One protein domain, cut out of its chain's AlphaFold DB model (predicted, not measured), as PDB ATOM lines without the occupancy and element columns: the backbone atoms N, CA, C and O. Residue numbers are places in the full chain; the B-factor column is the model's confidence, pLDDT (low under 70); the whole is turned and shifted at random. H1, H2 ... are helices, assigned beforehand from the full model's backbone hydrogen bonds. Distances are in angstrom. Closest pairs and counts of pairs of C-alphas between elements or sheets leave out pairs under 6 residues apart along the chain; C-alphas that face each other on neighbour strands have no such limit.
ATOM      1  N   LYS A  51     170.713 128.526 114.117       81.88
ATOM      2  CA  LYS A  51     170.288 128.951 112.781       81.88
ATOM      3  C   LYS A  51     169.447 130.223 112.873       81.88
ATOM      4  O   LYS A  51     168.629 130.364 113.771       81.88
ATOM      5  N   TYR A  52     169.638 131.129 111.919       83.81
ATOM      6  CA  TYR A  52     168.996 132.447 111.887       83.81
ATOM      7  C   TYR A  52     169.378 133.384 113.043       83.81
ATOM      8  O   TYR A  52     168.678 134.361 113.303       83.81
ATOM      9  N   PHE A  53     170.486 133.113 113.747       87.12
ATOM     10  CA  PHE A  53     170.962 133.955 114.845       87.12
ATOM     11  C   PHE A  53     171.044 135.434 114.452       87.12
ATOM     12  O   PHE A  53     170.488 136.279 115.153       87.12
ATOM     13  N   ALA A  54     171.691 135.734 113.319       87.94
ATOM     14  CA  ALA A  54     171.859 137.096 112.823       87.94
ATOM     15  C   ALA A  54     170.502 137.770 112.583       87.94
ATOM     16  O   ALA A  54     170.252 138.862 113.090       87.94
ATOM     17  N   GLU A  55     169.590 137.096 111.885       87.75
ATOM     18  CA  GLU A  55     168.250 137.594 111.590       87.75
ATOM     19  C   GLU A  55     167.437 137.836 112.863       87.75
ATOM     20  O   GLU A  55     166.755 138.857 112.965       87.75
ATOM     21  N   VAL A  56     167.532 136.942 113.851       87.19
ATOM     22  CA  VAL A  56     166.835 137.088 115.132       87.19
ATOM     23  C   VAL A  56     167.345 138.306 115.897       87.19
ATOM     24  O   VAL A  56     166.539 139.103 116.373       87.19
ATOM     25  N   GLY A  57     168.660 138.507 115.992       88.50
ATOM     26  CA  GLY A  57     169.196 139.665 116.711       88.50
ATOM     27  C   GLY A  57     169.056 140.992 115.970       88.50
ATOM     28  O   GLY A  57     168.926 142.028 116.622       88.50
ATOM     29  N   LEU A  58     169.017 140.985 114.635       90.62
ATOM     30  CA  LEU A  58     168.710 142.175 113.833       90.62
ATOM     31  C   LEU A  58     167.232 142.579 113.950       90.62
ATOM     32  O   LEU A  58     166.919 143.767 113.973       90.62
ATOM     33  N   ASN A  59     166.325 141.606 114.082       88.44
ATOM     34  CA  ASN A  59     164.881 141.841 114.203       88.44
ATOM     35  C   ASN A  59     164.361 141.706 115.646       88.44
ATOM     36  O   ASN A  59     163.152 141.579 115.865       88.44
ATOM     37  N   ALA A  60     165.247 141.761 116.645       86.88
ATOM     38  CA  ALA A  60     164.911 141.467 118.038       86.88
ATOM     39  C   ALA A  60     163.796 142.365 118.609       86.88
ATOM     40  O   ALA A  60     163.000 141.913 119.426       86.88
ATOM     41  N   ASP A  61     163.675 143.623 118.173       85.69
ATOM     42  CA  ASP A  61     162.577 144.495 118.626       85.69
ATOM     43  C   ASP A  61     161.214 144.023 118.150       85.69
ATOM     44  O   ASP A  61     160.247 143.995 118.914       85.69
ATOM     45  N   GLN A  62     161.140 143.677 116.867       83.88
ATOM     46  CA  GLN A  62     159.909 143.228 116.244       83.88
ATOM     47  C   GLN A  62     159.502 141.895 116.860       83.88
ATOM     48  O   GLN A  62     158.371 141.748 117.308       83.88
ATOM     49  N   LEU A  63     160.455 140.970 116.982       83.69
ATOM     50  CA  LEU A  63     160.246 139.682 117.633       83.69
ATOM     51  C   LEU A  63     159.803 139.852 119.095       83.69
ATOM     52  O   LEU A  63     158.786 139.288 119.502       83.69
ATOM     53  N   GLY A  64     160.486 140.704 119.862       78.12
ATOM     54  CA  GLY A  64     160.135 140.994 121.253       78.12
ATOM     55  C   GLY A  64     158.746 141.616 121.418       78.12
ATOM     56  O   GLY A  64     158.065 141.308 122.397       78.12
ATOM     57  N   THR A  65     158.295 142.424 120.450       77.75
ATOM     58  CA  THR A  65     156.942 143.018 120.417       77.75
ATOM     59  C   THR A  65     155.852 141.949 120.338       77.75
ATOM     60  O   THR A  65     154.790 142.107 120.933       77.75
ATOM     61  N   PHE A  66     156.124 140.836 119.653       75.12
ATOM     62  CA  PHE A  66     155.214 139.691 119.570       75.12
ATOM     63  C   PHE A  66     155.378 138.695 120.726       75.12
ATOM     64  O   PHE A  66     154.780 137.625 120.697       75.12
ATOM     65  N   GLY A  67     156.184 139.022 121.739       75.81
ATOM     66  CA  GLY A  67     156.446 138.124 122.863       75.81
ATOM     67  C   GLY A  67     157.450 137.012 122.553       75.81
ATOM     68  O   GLY A  67     157.666 136.157 123.403       75.81
ATOM     69  N   PHE A  68     158.109 137.026 121.387       78.25
ATOM     70  CA  PHE A  68     159.170 136.061 121.093       78.25
ATOM     71  C   PHE A  68     160.335 136.264 122.067       78.25
ATOM     72  O   PHE A  68     160.765 137.394 122.338       78.25
ATOM     73  N   ARG A  69     160.836 135.156 122.608       77.69
ATOM     74  CA  ARG A  69     162.049 135.100 123.420       77.69
ATOM     75  C   ARG A  69     162.955 134.060 122.796       77.69
ATOM     76  O   ARG A  69     162.531 132.936 122.565       77.69
ATOM     77  N   TYR A  70     164.183 134.455 122.493       80.25
ATOM     78  CA  TYR A  70     165.128 133.561 121.843       80.25
ATOM     79  C   TYR A  70     165.959 132.809 122.878       80.25
ATOM     80  O   TYR A  70     166.711 133.443 123.622       80.25
ATOM     81  N   LYS A  71     165.829 131.480 122.919       81.31
ATOM     82  CA  LYS A  71     166.568 130.613 123.838       81.31
ATOM     83  C   LYS A  71     167.584 129.773 123.070       81.31
ATOM     84  O   LYS A  71     167.252 128.742 122.511       81.31
ATOM     85  N   LEU A  72     168.841 130.189 123.067       81.88
ATOM     86  CA  LEU A  72     169.900 129.350 122.510       81.88
ATOM     87  C   LEU A  72     170.284 128.249 123.497       81.88
ATOM     88  O   LEU A  72     170.423 128.501 124.695       81.88
ATOM     89  N   GLU A  73     170.515 127.042 122.988       82.00
ATOM     90  CA  GLU A  73     171.202 126.002 123.746       82.00
ATOM     91  C   GLU A  73     172.653 126.407 124.046       82.00
ATOM     92  O   GLU A  73     173.243 127.262 123.379       82.00
ATOM     93  N   ASN A  74     173.264 125.758 125.043       82.38
ATOM     94  CA  ASN A  74     174.607 126.102 125.515       82.38
ATOM     95  C   ASN A  74     175.663 126.105 124.398       82.38
ATOM     96  O   ASN A  74     176.509 126.993 124.391       82.38
ATOM     97  N   GLY A  75     175.621 125.152 123.460       86.12
ATOM     98  CA  GLY A  75     176.567 125.092 122.337       86.12
ATOM     99  C   GLY A  75     176.477 126.335 121.440       86.12
ATOM    100  O   GLY A  75     177.394 127.157 121.459       86.12
ATOM    101  N   PRO A  76     175.342 126.550 120.748       85.88
ATOM    102  CA  PRO A  76     175.120 127.741 119.927       85.88
ATOM    103  C   PRO A  76     175.310 129.066 120.673       85.88
ATOM    104  O   PRO A  76     175.795 130.042 120.101       85.88
ATOM    105  N   TYR A  77     174.955 129.126 121.960       86.69
ATOM    106  CA  TYR A  77     175.200 130.304 122.785       86.69
ATOM    107  C   TYR A  77     176.702 130.595 122.932       86.69
ATOM    108  O   TYR A  77     177.134 131.741 122.767       86.69
ATOM    109  N   GLN A  78     177.516 129.575 123.218       86.88
ATOM    110  CA  GLN A  78     178.972 129.719 123.311       86.88
ATOM    111  C   GLN A  78     179.608 130.056 121.959       86.88
ATOM    112  O   GLN A  78     180.565 130.825 121.925       86.88
ATOM    113  N   ASP A  79     179.059 129.544 120.861       88.94
ATOM    114  CA  ASP A  79     179.606 129.770 119.523       88.94
ATOM    115  C   ASP A  79     179.260 131.161 118.970       88.94
ATOM    116  O   ASP A  79     180.095 131.800 118.329       88.94
ATOM    117  N   HIS A  80     178.053 131.667 119.243       89.00
ATOM    118  CA  HIS A  80     177.562 132.912 118.646       89.00
ATOM    119  C   HIS A  80     177.533 134.099 119.611       89.00
ATOM    120  O   HIS A  80     177.925 135.206 119.240       89.00
ATOM    121  N   VAL A  81     177.083 133.908 120.854       89.81
ATOM    122  CA  VAL A  81     176.873 135.014 121.805       89.81
ATOM    123  C   VAL A  81     178.141 135.317 122.595       89.81
ATOM    124  O   VAL A  81     178.532 136.481 122.722       89.81
ATOM    125  N   ALA A  82     178.823 134.288 123.105       90.44
ATOM    126  CA  ALA A  82     179.998 134.480 123.953       90.44
ATOM    127  C   ALA A  82     181.141 135.280 123.284       90.44
ATOM    128  O   ALA A  82     181.719 136.135 123.964       90.44
ATOM    129  N   PRO A  83     181.469 135.110 121.983       93.06
ATOM    130  CA  PRO A  83     182.499 135.918 121.329       93.06
ATOM    131  C   PRO A  83     182.138 137.404 121.288       93.06
ATOM    132  O   PRO A  83     182.997 138.259 121.497       93.06
ATOM    133  N   LEU A  84     180.858 137.726 121.095       92.31
ATOM    134  CA  LEU A  84     180.385 139.106 121.049       92.31
ATOM    135  C   LEU A  84     180.408 139.764 122.435       92.31
ATOM    136  O   LEU A  84     180.797 140.926 122.559       92.31
ATOM    137  N   ILE A  85     180.086 139.012 123.495       91.94
ATOM    138  CA  ILE A  85     180.260 139.476 124.881       91.94
ATOM    139  C   ILE A  85     181.743 139.738 125.177       91.94
ATOM    140  O   ILE A  85     182.077 140.744 125.800       91.94
ATOM    141  N   ARG A  86     182.655 138.875 124.706       93.00
ATOM    142  CA  ARG A  86     184.108 139.075 124.875       93.00
ATOM    143  C   ARG A  86     184.602 140.334 124.164       93.00
ATOM    144  O   ARG A  86     185.426 141.058 124.727       93.00
ATOM    145  N   ILE A  87     184.085 140.612 122.965       93.62
ATOM    146  CA  ILE A  87     184.354 141.860 122.245       93.62
ATOM    147  C   ILE A  87     183.874 143.057 123.074       93.62
ATOM    148  O   ILE A  87     184.664 143.965 123.331       93.62
ATOM    149  N   TYR A  88     182.625 143.034 123.554       93.75
ATOM    150  CA  TYR A  88     182.086 144.099 124.403       93.75
ATOM    151  C   TYR A  88     182.959 144.342 125.639       93.75
ATOM    152  O   TYR A  88     183.369 145.470 125.888       93.75
ATOM    153  N   ALA A  89     183.293 143.279 126.374       93.06
ATOM    154  CA  ALA A  89     184.088 143.352 127.597       93.06
ATOM    155  C   ALA A  89     185.519 143.862 127.358       93.06
ATOM    156  O   ALA A  89     186.109 144.465 128.250       93.06
ATOM    157  N   SER A  90     186.072 143.645 126.160       94.12
ATOM    158  CA  SER A  90     187.380 144.189 125.775       94.12
ATOM    159  C   SER A  90     187.331 145.694 125.505       94.12
ATOM    160  O   SER A  90     188.295 146.397 125.797       94.12
ATOM    161  N   ILE A  91     186.219 146.196 124.957       93.81
ATOM    162  CA  ILE A  91     186.023 147.623 124.657       93.81
ATOM    163  C   ILE A  91     185.595 148.393 125.912       93.81
ATOM    164  O   ILE A  91     186.053 149.511 126.141       93.81
ATOM    165  N   TYR A  92     184.741 147.783 126.736       91.62
ATOM    166  CA  TYR A  92     184.172 148.366 127.948       91.62
ATOM    167  C   TYR A  92     184.472 147.488 129.175       91.62
ATOM    168  O   TYR A  92     183.585 146.792 129.682       91.62
ATOM    169  N   PRO A  93     185.720 147.501 129.679       90.69
ATOM    170  CA  PRO A  93     186.074 146.764 130.885       90.69
ATOM    171  C   PRO A  93     185.190 147.177 132.066       90.69
ATOM    172  O   PRO A  93     184.935 148.361 132.274       90.69
ATOM    173  N   HIS A  94     184.737 146.198 132.853       88.38
ATOM    174  CA  HIS A  94     183.875 146.390 134.033       88.38
ATOM    175  C   HIS A  94     182.479 146.977 133.759       88.38
ATOM    176  O   HIS A  94     181.758 147.289 134.707       88.38
ATOM    177  N   ALA A  95     182.066 147.098 132.496       89.44
ATOM    178  CA  ALA A  95     180.712 147.510 132.157       89.44
ATOM    179  C   ALA A  95     179.765 146.306 132.105       89.44
ATOM    180  O   ALA A  95     180.082 145.257 131.541       89.44
ATOM    181  N   ILE A  96     178.562 146.488 132.642       88.50
ATOM    182  CA  ILE A  96     177.446 145.569 132.411       88.50
ATOM    183  C   ILE A  96     176.908 145.853 131.008       88.50
ATOM    184  O   ILE A  96     176.766 147.018 130.636       88.50
ATOM    185  N   LEU A  97     176.637 144.807 130.224       90.31
ATOM    186  CA  LEU A  97     176.045 144.939 128.893       90.31
ATOM    187  C   LEU A  97     174.598 145.459 129.016       90.31
ATOM    188  O   LEU A  97     173.769 144.760 129.600       90.31
ATOM    189  N   PRO A  98     174.266 146.648 128.479       92.19
ATOM    190  CA  PRO A  98     172.895 147.145 128.483       92.19
ATOM    191  C   PRO A  98     171.991 146.283 127.600       92.19
ATOM    192  O   PRO A  98     172.397 145.883 126.510       92.19
ATOM    193  N   GLU A  99     170.739 146.068 128.011       89.75
ATOM    194  CA  GLU A  99     169.752 145.322 127.212       89.75
ATOM    195  C   GLU A  99     169.505 145.966 125.837       89.75
ATOM    196  O   GLU A  99     169.409 145.286 124.820       89.75
ATOM    197  N   GLU A 100     169.491 147.295 125.777       90.75
ATOM    198  CA  GLU A 100     169.295 148.048 124.535       90.75
ATOM    199  C   GLU A 100     170.590 148.237 123.728       90.75
ATOM    200  O   GLU A 100     170.615 149.023 122.783       90.75
ATOM    201  N   PHE A 101     171.684 147.550 124.077       92.94
ATOM    202  CA  PHE A 101     172.935 147.681 123.337       92.94
ATOM    203  C   PHE A 101     172.812 147.115 121.918       92.94
ATOM    204  O   PHE A 101     172.432 145.956 121.707       92.94
ATOM    205  N   ILE A 102     173.201 147.949 120.955       94.44
ATOM    206  CA  ILE A 102     173.225 147.655 119.527       94.44
ATOM    207  C   ILE A 102     174.682 147.616 119.081       94.44
ATOM    208  O   ILE A 102     175.449 148.536 119.367       94.44
ATOM    209  N   VAL A 103     175.058 146.564 118.358       93.56
ATOM    210  CA  VAL A 103     176.399 146.433 117.787       93.56
ATOM    211  C   VAL A 103     176.657 147.579 116.793       93.56
ATOM    212  O   VAL A 103     175.934 147.697 115.796       93.56
ATOM    213  N   PRO A 104     177.664 148.438 117.033       94.00
ATOM    214  CA  PRO A 104     177.954 149.570 116.165       94.00
ATOM    215  C   PRO A 104     178.613 149.120 114.854       94.00
ATOM    216  O   PRO A 104     179.277 148.078 114.824       94.00
ATOM    217  N   PRO A 105     178.508 149.920 113.776       93.75
ATOM    218  CA  PRO A 105     179.087 149.599 112.478       93.75
ATOM    219  C   PRO A 105     180.594 149.895 112.403       93.75
ATOM    220  O   PRO A 105     181.082 150.531 111.470       93.75
ATOM    221  N   THR A 106     181.348 149.489 113.423       92.69
ATOM    222  CA  THR A 106     182.775 149.797 113.570       92.69
ATOM    223  C   THR A 106     183.553 148.576 114.038       92.69
ATOM    224  O   THR A 106     183.016 147.704 114.718       92.69
ATOM    225  N   ALA A 107     184.851 148.525 113.731       90.12
ATOM    226  CA  ALA A 107     185.740 147.534 114.331       90.12
ATOM    227  C   ALA A 107     185.685 147.622 115.875       90.12
ATOM    228  O   ALA A 107     185.481 148.717 116.411       90.12
ATOM    229  N   PRO A 108     185.860 146.507 116.604       93.31
ATOM    230  CA  PRO A 108     186.185 145.149 116.141       93.31
ATOM    231  C   PRO A 108     184.959 144.270 115.806       93.31
ATOM    232  O   PRO A 108     185.088 143.052 115.716       93.31
ATOM    233  N   TRP A 109     183.766 144.850 115.652       93.12
ATOM    234  CA  TRP A 109     182.544 144.076 115.444       93.12
ATOM    235  C   TRP A 109     182.446 143.493 114.025       93.12
ATOM    236  O   TRP A 109     182.729 144.215 113.060       93.12
ATOM    237  N   PRO A 110     181.999 142.230 113.865       91.56
ATOM    238  CA  PRO A 110     181.760 141.637 112.552       91.56
ATOM    239  C   PRO A 110     180.732 142.440 111.755       91.56
ATOM    240  O   PRO A 110     179.686 142.806 112.290       91.56
ATOM    241  N   GLN A 111     181.008 142.672 110.470       91.25
ATOM    242  CA  GLN A 111     180.152 143.488 109.601       91.25
ATOM    243  C   GLN A 111     178.726 142.941 109.480       91.25
ATOM    244  O   GLN A 111     177.761 143.699 109.472       91.25
ATOM    245  N   GLU A 112     178.591 141.620 109.451       89.94
ATOM    246  CA  GLU A 112     177.306 140.918 109.368       89.94
ATOM    247  C   GLU A 112     176.420 141.134 110.604       89.94
ATOM    248  O   GLU A 112     175.213 140.923 110.547       89.94
ATOM    249  N   LEU A 113     177.009 141.574 111.719       92.25
ATOM    250  CA  LEU A 113     176.319 141.798 112.986       92.25
ATOM    251  C   LEU A 113     176.164 143.284 113.309       92.25
ATOM    252  O   LEU A 113     175.786 143.637 114.420       92.25
ATOM    253  N   HIS A 114     176.437 144.186 112.371       93.19
ATOM    254  CA  HIS A 114     176.162 145.608 112.570       93.19
ATOM    255  C   HIS A 114     174.654 145.838 112.729       93.19
ATOM    256  O   HIS A 114     173.857 145.370 111.923       93.19
ATOM    257  N   GLY A 115     174.250 146.545 113.787       91.56
ATOM    258  CA  GLY A 115     172.837 146.710 114.148       91.56
ATOM    259  C   GLY A 115     172.257 145.563 114.987       91.56
ATOM    260  O   GLY A 115     171.101 145.631 115.397       91.56
ATOM    261  N   PHE A 116     173.041 144.525 115.280       93.69
ATOM    262  CA  PHE A 116     172.592 143.378 116.063       93.69
ATOM    263  C   PHE A 116     172.331 143.756 117.528       93.69
ATOM    264  O   PHE A 116     173.190 144.337 118.199       93.69
ATOM    265  N   ARG A 117     171.161 143.387 118.059       92.81
ATOM    266  CA  ARG A 117     170.753 143.687 119.441       92.81
ATOM    267  C   ARG A 117     171.226 142.635 120.442       92.81
ATOM    268  O   ARG A 117     170.420 141.942 121.061       92.81
ATOM    269  N   ILE A 118     172.540 142.522 120.629       92.38
ATOM    270  CA  ILE A 118     173.130 141.534 121.551       92.38
ATOM    271  C   ILE A 118     172.601 141.674 122.984       92.38
ATOM    272  O   ILE A 118     172.364 140.656 123.629       92.38
ATOM    273  N   GLY A 119     172.346 142.895 123.465       90.50
ATOM    274  CA  GLY A 119     171.807 143.110 124.810       90.50
ATOM    275  C   GLY A 119     170.472 142.393 125.037       90.50
ATOM    276  O   GLY A 119     170.301 141.716 126.051       90.50
ATOM    277  N   LYS A 120     169.563 142.448 124.053       89.88
ATOM    278  CA  LYS A 120     168.270 141.749 124.096       89.88
ATOM    279  C   LYS A 120     168.431 140.243 124.030       89.88
ATOM    280  O   LYS A 120     167.794 139.538 124.803       89.88
ATOM    281  N   ILE A 121     169.308 139.750 123.157       89.50
ATOM    282  CA  ILE A 121     169.565 138.307 123.042       89.50
ATOM    283  C   ILE A 121     170.099 137.740 124.363       89.50
ATOM    284  O   ILE A 121     169.626 136.701 124.827       89.50
ATOM    285  N   VAL A 122     171.025 138.452 125.011       88.50
ATOM    286  CA  VAL A 122     171.554 138.072 126.328       88.50
ATOM    287  C   VAL A 122     170.471 138.161 127.403       88.50
ATOM    288  O   VAL A 122     170.343 137.228 128.192       88.50
ATOM    289  N   SER A 123     169.659 139.224 127.420       86.94
ATOM    290  CA  SER A 123     168.522 139.373 128.344       86.94
ATOM    291  C   SER A 123     167.540 138.202 128.229       86.94
ATOM    292  O   SER A 123     167.191 137.587 129.240       86.94
ATOM    293  N   TRP A 124     167.160 137.823 127.006       84.25
ATOM    294  CA  TRP A 124     166.256 136.700 126.753       84.25
ATOM    295  C   TRP A 124     166.848 135.363 127.183       84.25
ATOM    296  O   TRP A 124     166.144 134.560 127.786       84.25
ATOM    297  N   SER A 125     168.142 135.152 126.946       76.44
ATOM    298  CA  SER A 125     168.831 133.922 127.354       76.44
ATOM    299  C   SER A 125     169.020 133.843 128.879       76.44
ATOM    300  O   SER A 125     168.919 132.768 129.461       76.44
ATOM    301  N   SER A 126     169.257 134.979 129.549       66.44
ATOM    302  CA  SER A 126     169.590 135.041 130.985       66.44
ATOM    303  C   SER A 126     168.379 134.876 131.904       66.44
ATOM    304  O   SER A 126     168.512 134.287 132.974       66.44
ATOM    305  N   HIS A 127     167.194 135.351 131.499       54.75
ATOM    306  CA  HIS A 127     165.968 135.248 132.307       54.75
ATOM    307  C   HIS A 127     165.539 133.797 132.598       54.75
ATOM    308  O   HIS A 127     164.738 133.576 133.502       54.75
ATOM    309  N   PHE A 128     166.093 132.808 131.888       48.59
ATOM    310  CA  PHE A 128     165.744 131.396 132.055       48.59
ATOM    311  C   PHE A 128     166.837 130.533 132.695       48.59
ATOM    312  O   PHE A 128     166.526 129.428 133.129       48.59
TER     313      PHE A 128
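AT A GLANCE: This is residues 51 to 128 of the 134 residues of an uncharacterized protein of Bremia lactucae (UniProt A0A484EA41). A long kinked helix, H3, forms one side of this small all-helix domain, the short helices H1 and H2 form the other end, and H4 lies between H2 and H3. From the end of H3 a long link without a named element, residues 92 to 117, winds back and forth before it leads into H4. The printed part has 78 residues, with four named helices in the order H1, H2, H3, H4 and no named strand. It is compact, with a radius of gyration of the C-alphas of 11.8 A and spans of 32 by 23 by 21 A.

HOW THE PARTS SIT: H3, residues 74 to 91, has a kink of 41 degrees near residue 81. With residues 81 to 84 alone it only just touches H4, residues 118 to 126, with 3 pairs of C-alphas within 8 A; the closest are those of Val 81 and Ile 118, 7.5 A apart. They run opposite ways at a steep tilt of 48 degrees. H4 also only just touches H1, residues 53 to 58, with 3 such pairs; the closest C-alphas, of Gly 57 and Ile 121, are 6.5 A apart, at a steep tilt of 60 degrees, opposite ways. H2, residues 60 to 65, is close to H4 but not clearly touching, with the closest C-alphas, of Ala 60 and Lys 120, 6.9 A apart. H2 and H3 are apart. In H1, H2 and H4 every O i to N i+4 pair is within hydrogen-bond range; in H3, 11 of 14 are.

IN THESE COORDINATES: H1 begins at C-alpha 53, (170.962, 133.955, 114.845). H3 measures 24.4 A from C-alpha 74 to C-alpha 91, (186.023, 147.623, 124.657). H4 measures 12.0 A and ends at C-alpha 126, (169.590, 135.041, 130.985). H1 measures 8.6 A and H2 8.5 A.

THE WHOLE: The C-alphas of Phe 66 and Pro 93, the two farthest apart, are 33.6 A apart. The printed part has no cut. The link from H3 to H4 is long. The mean pLDDT of the printed part is 87.1, and residues 126 to 128 are under 70.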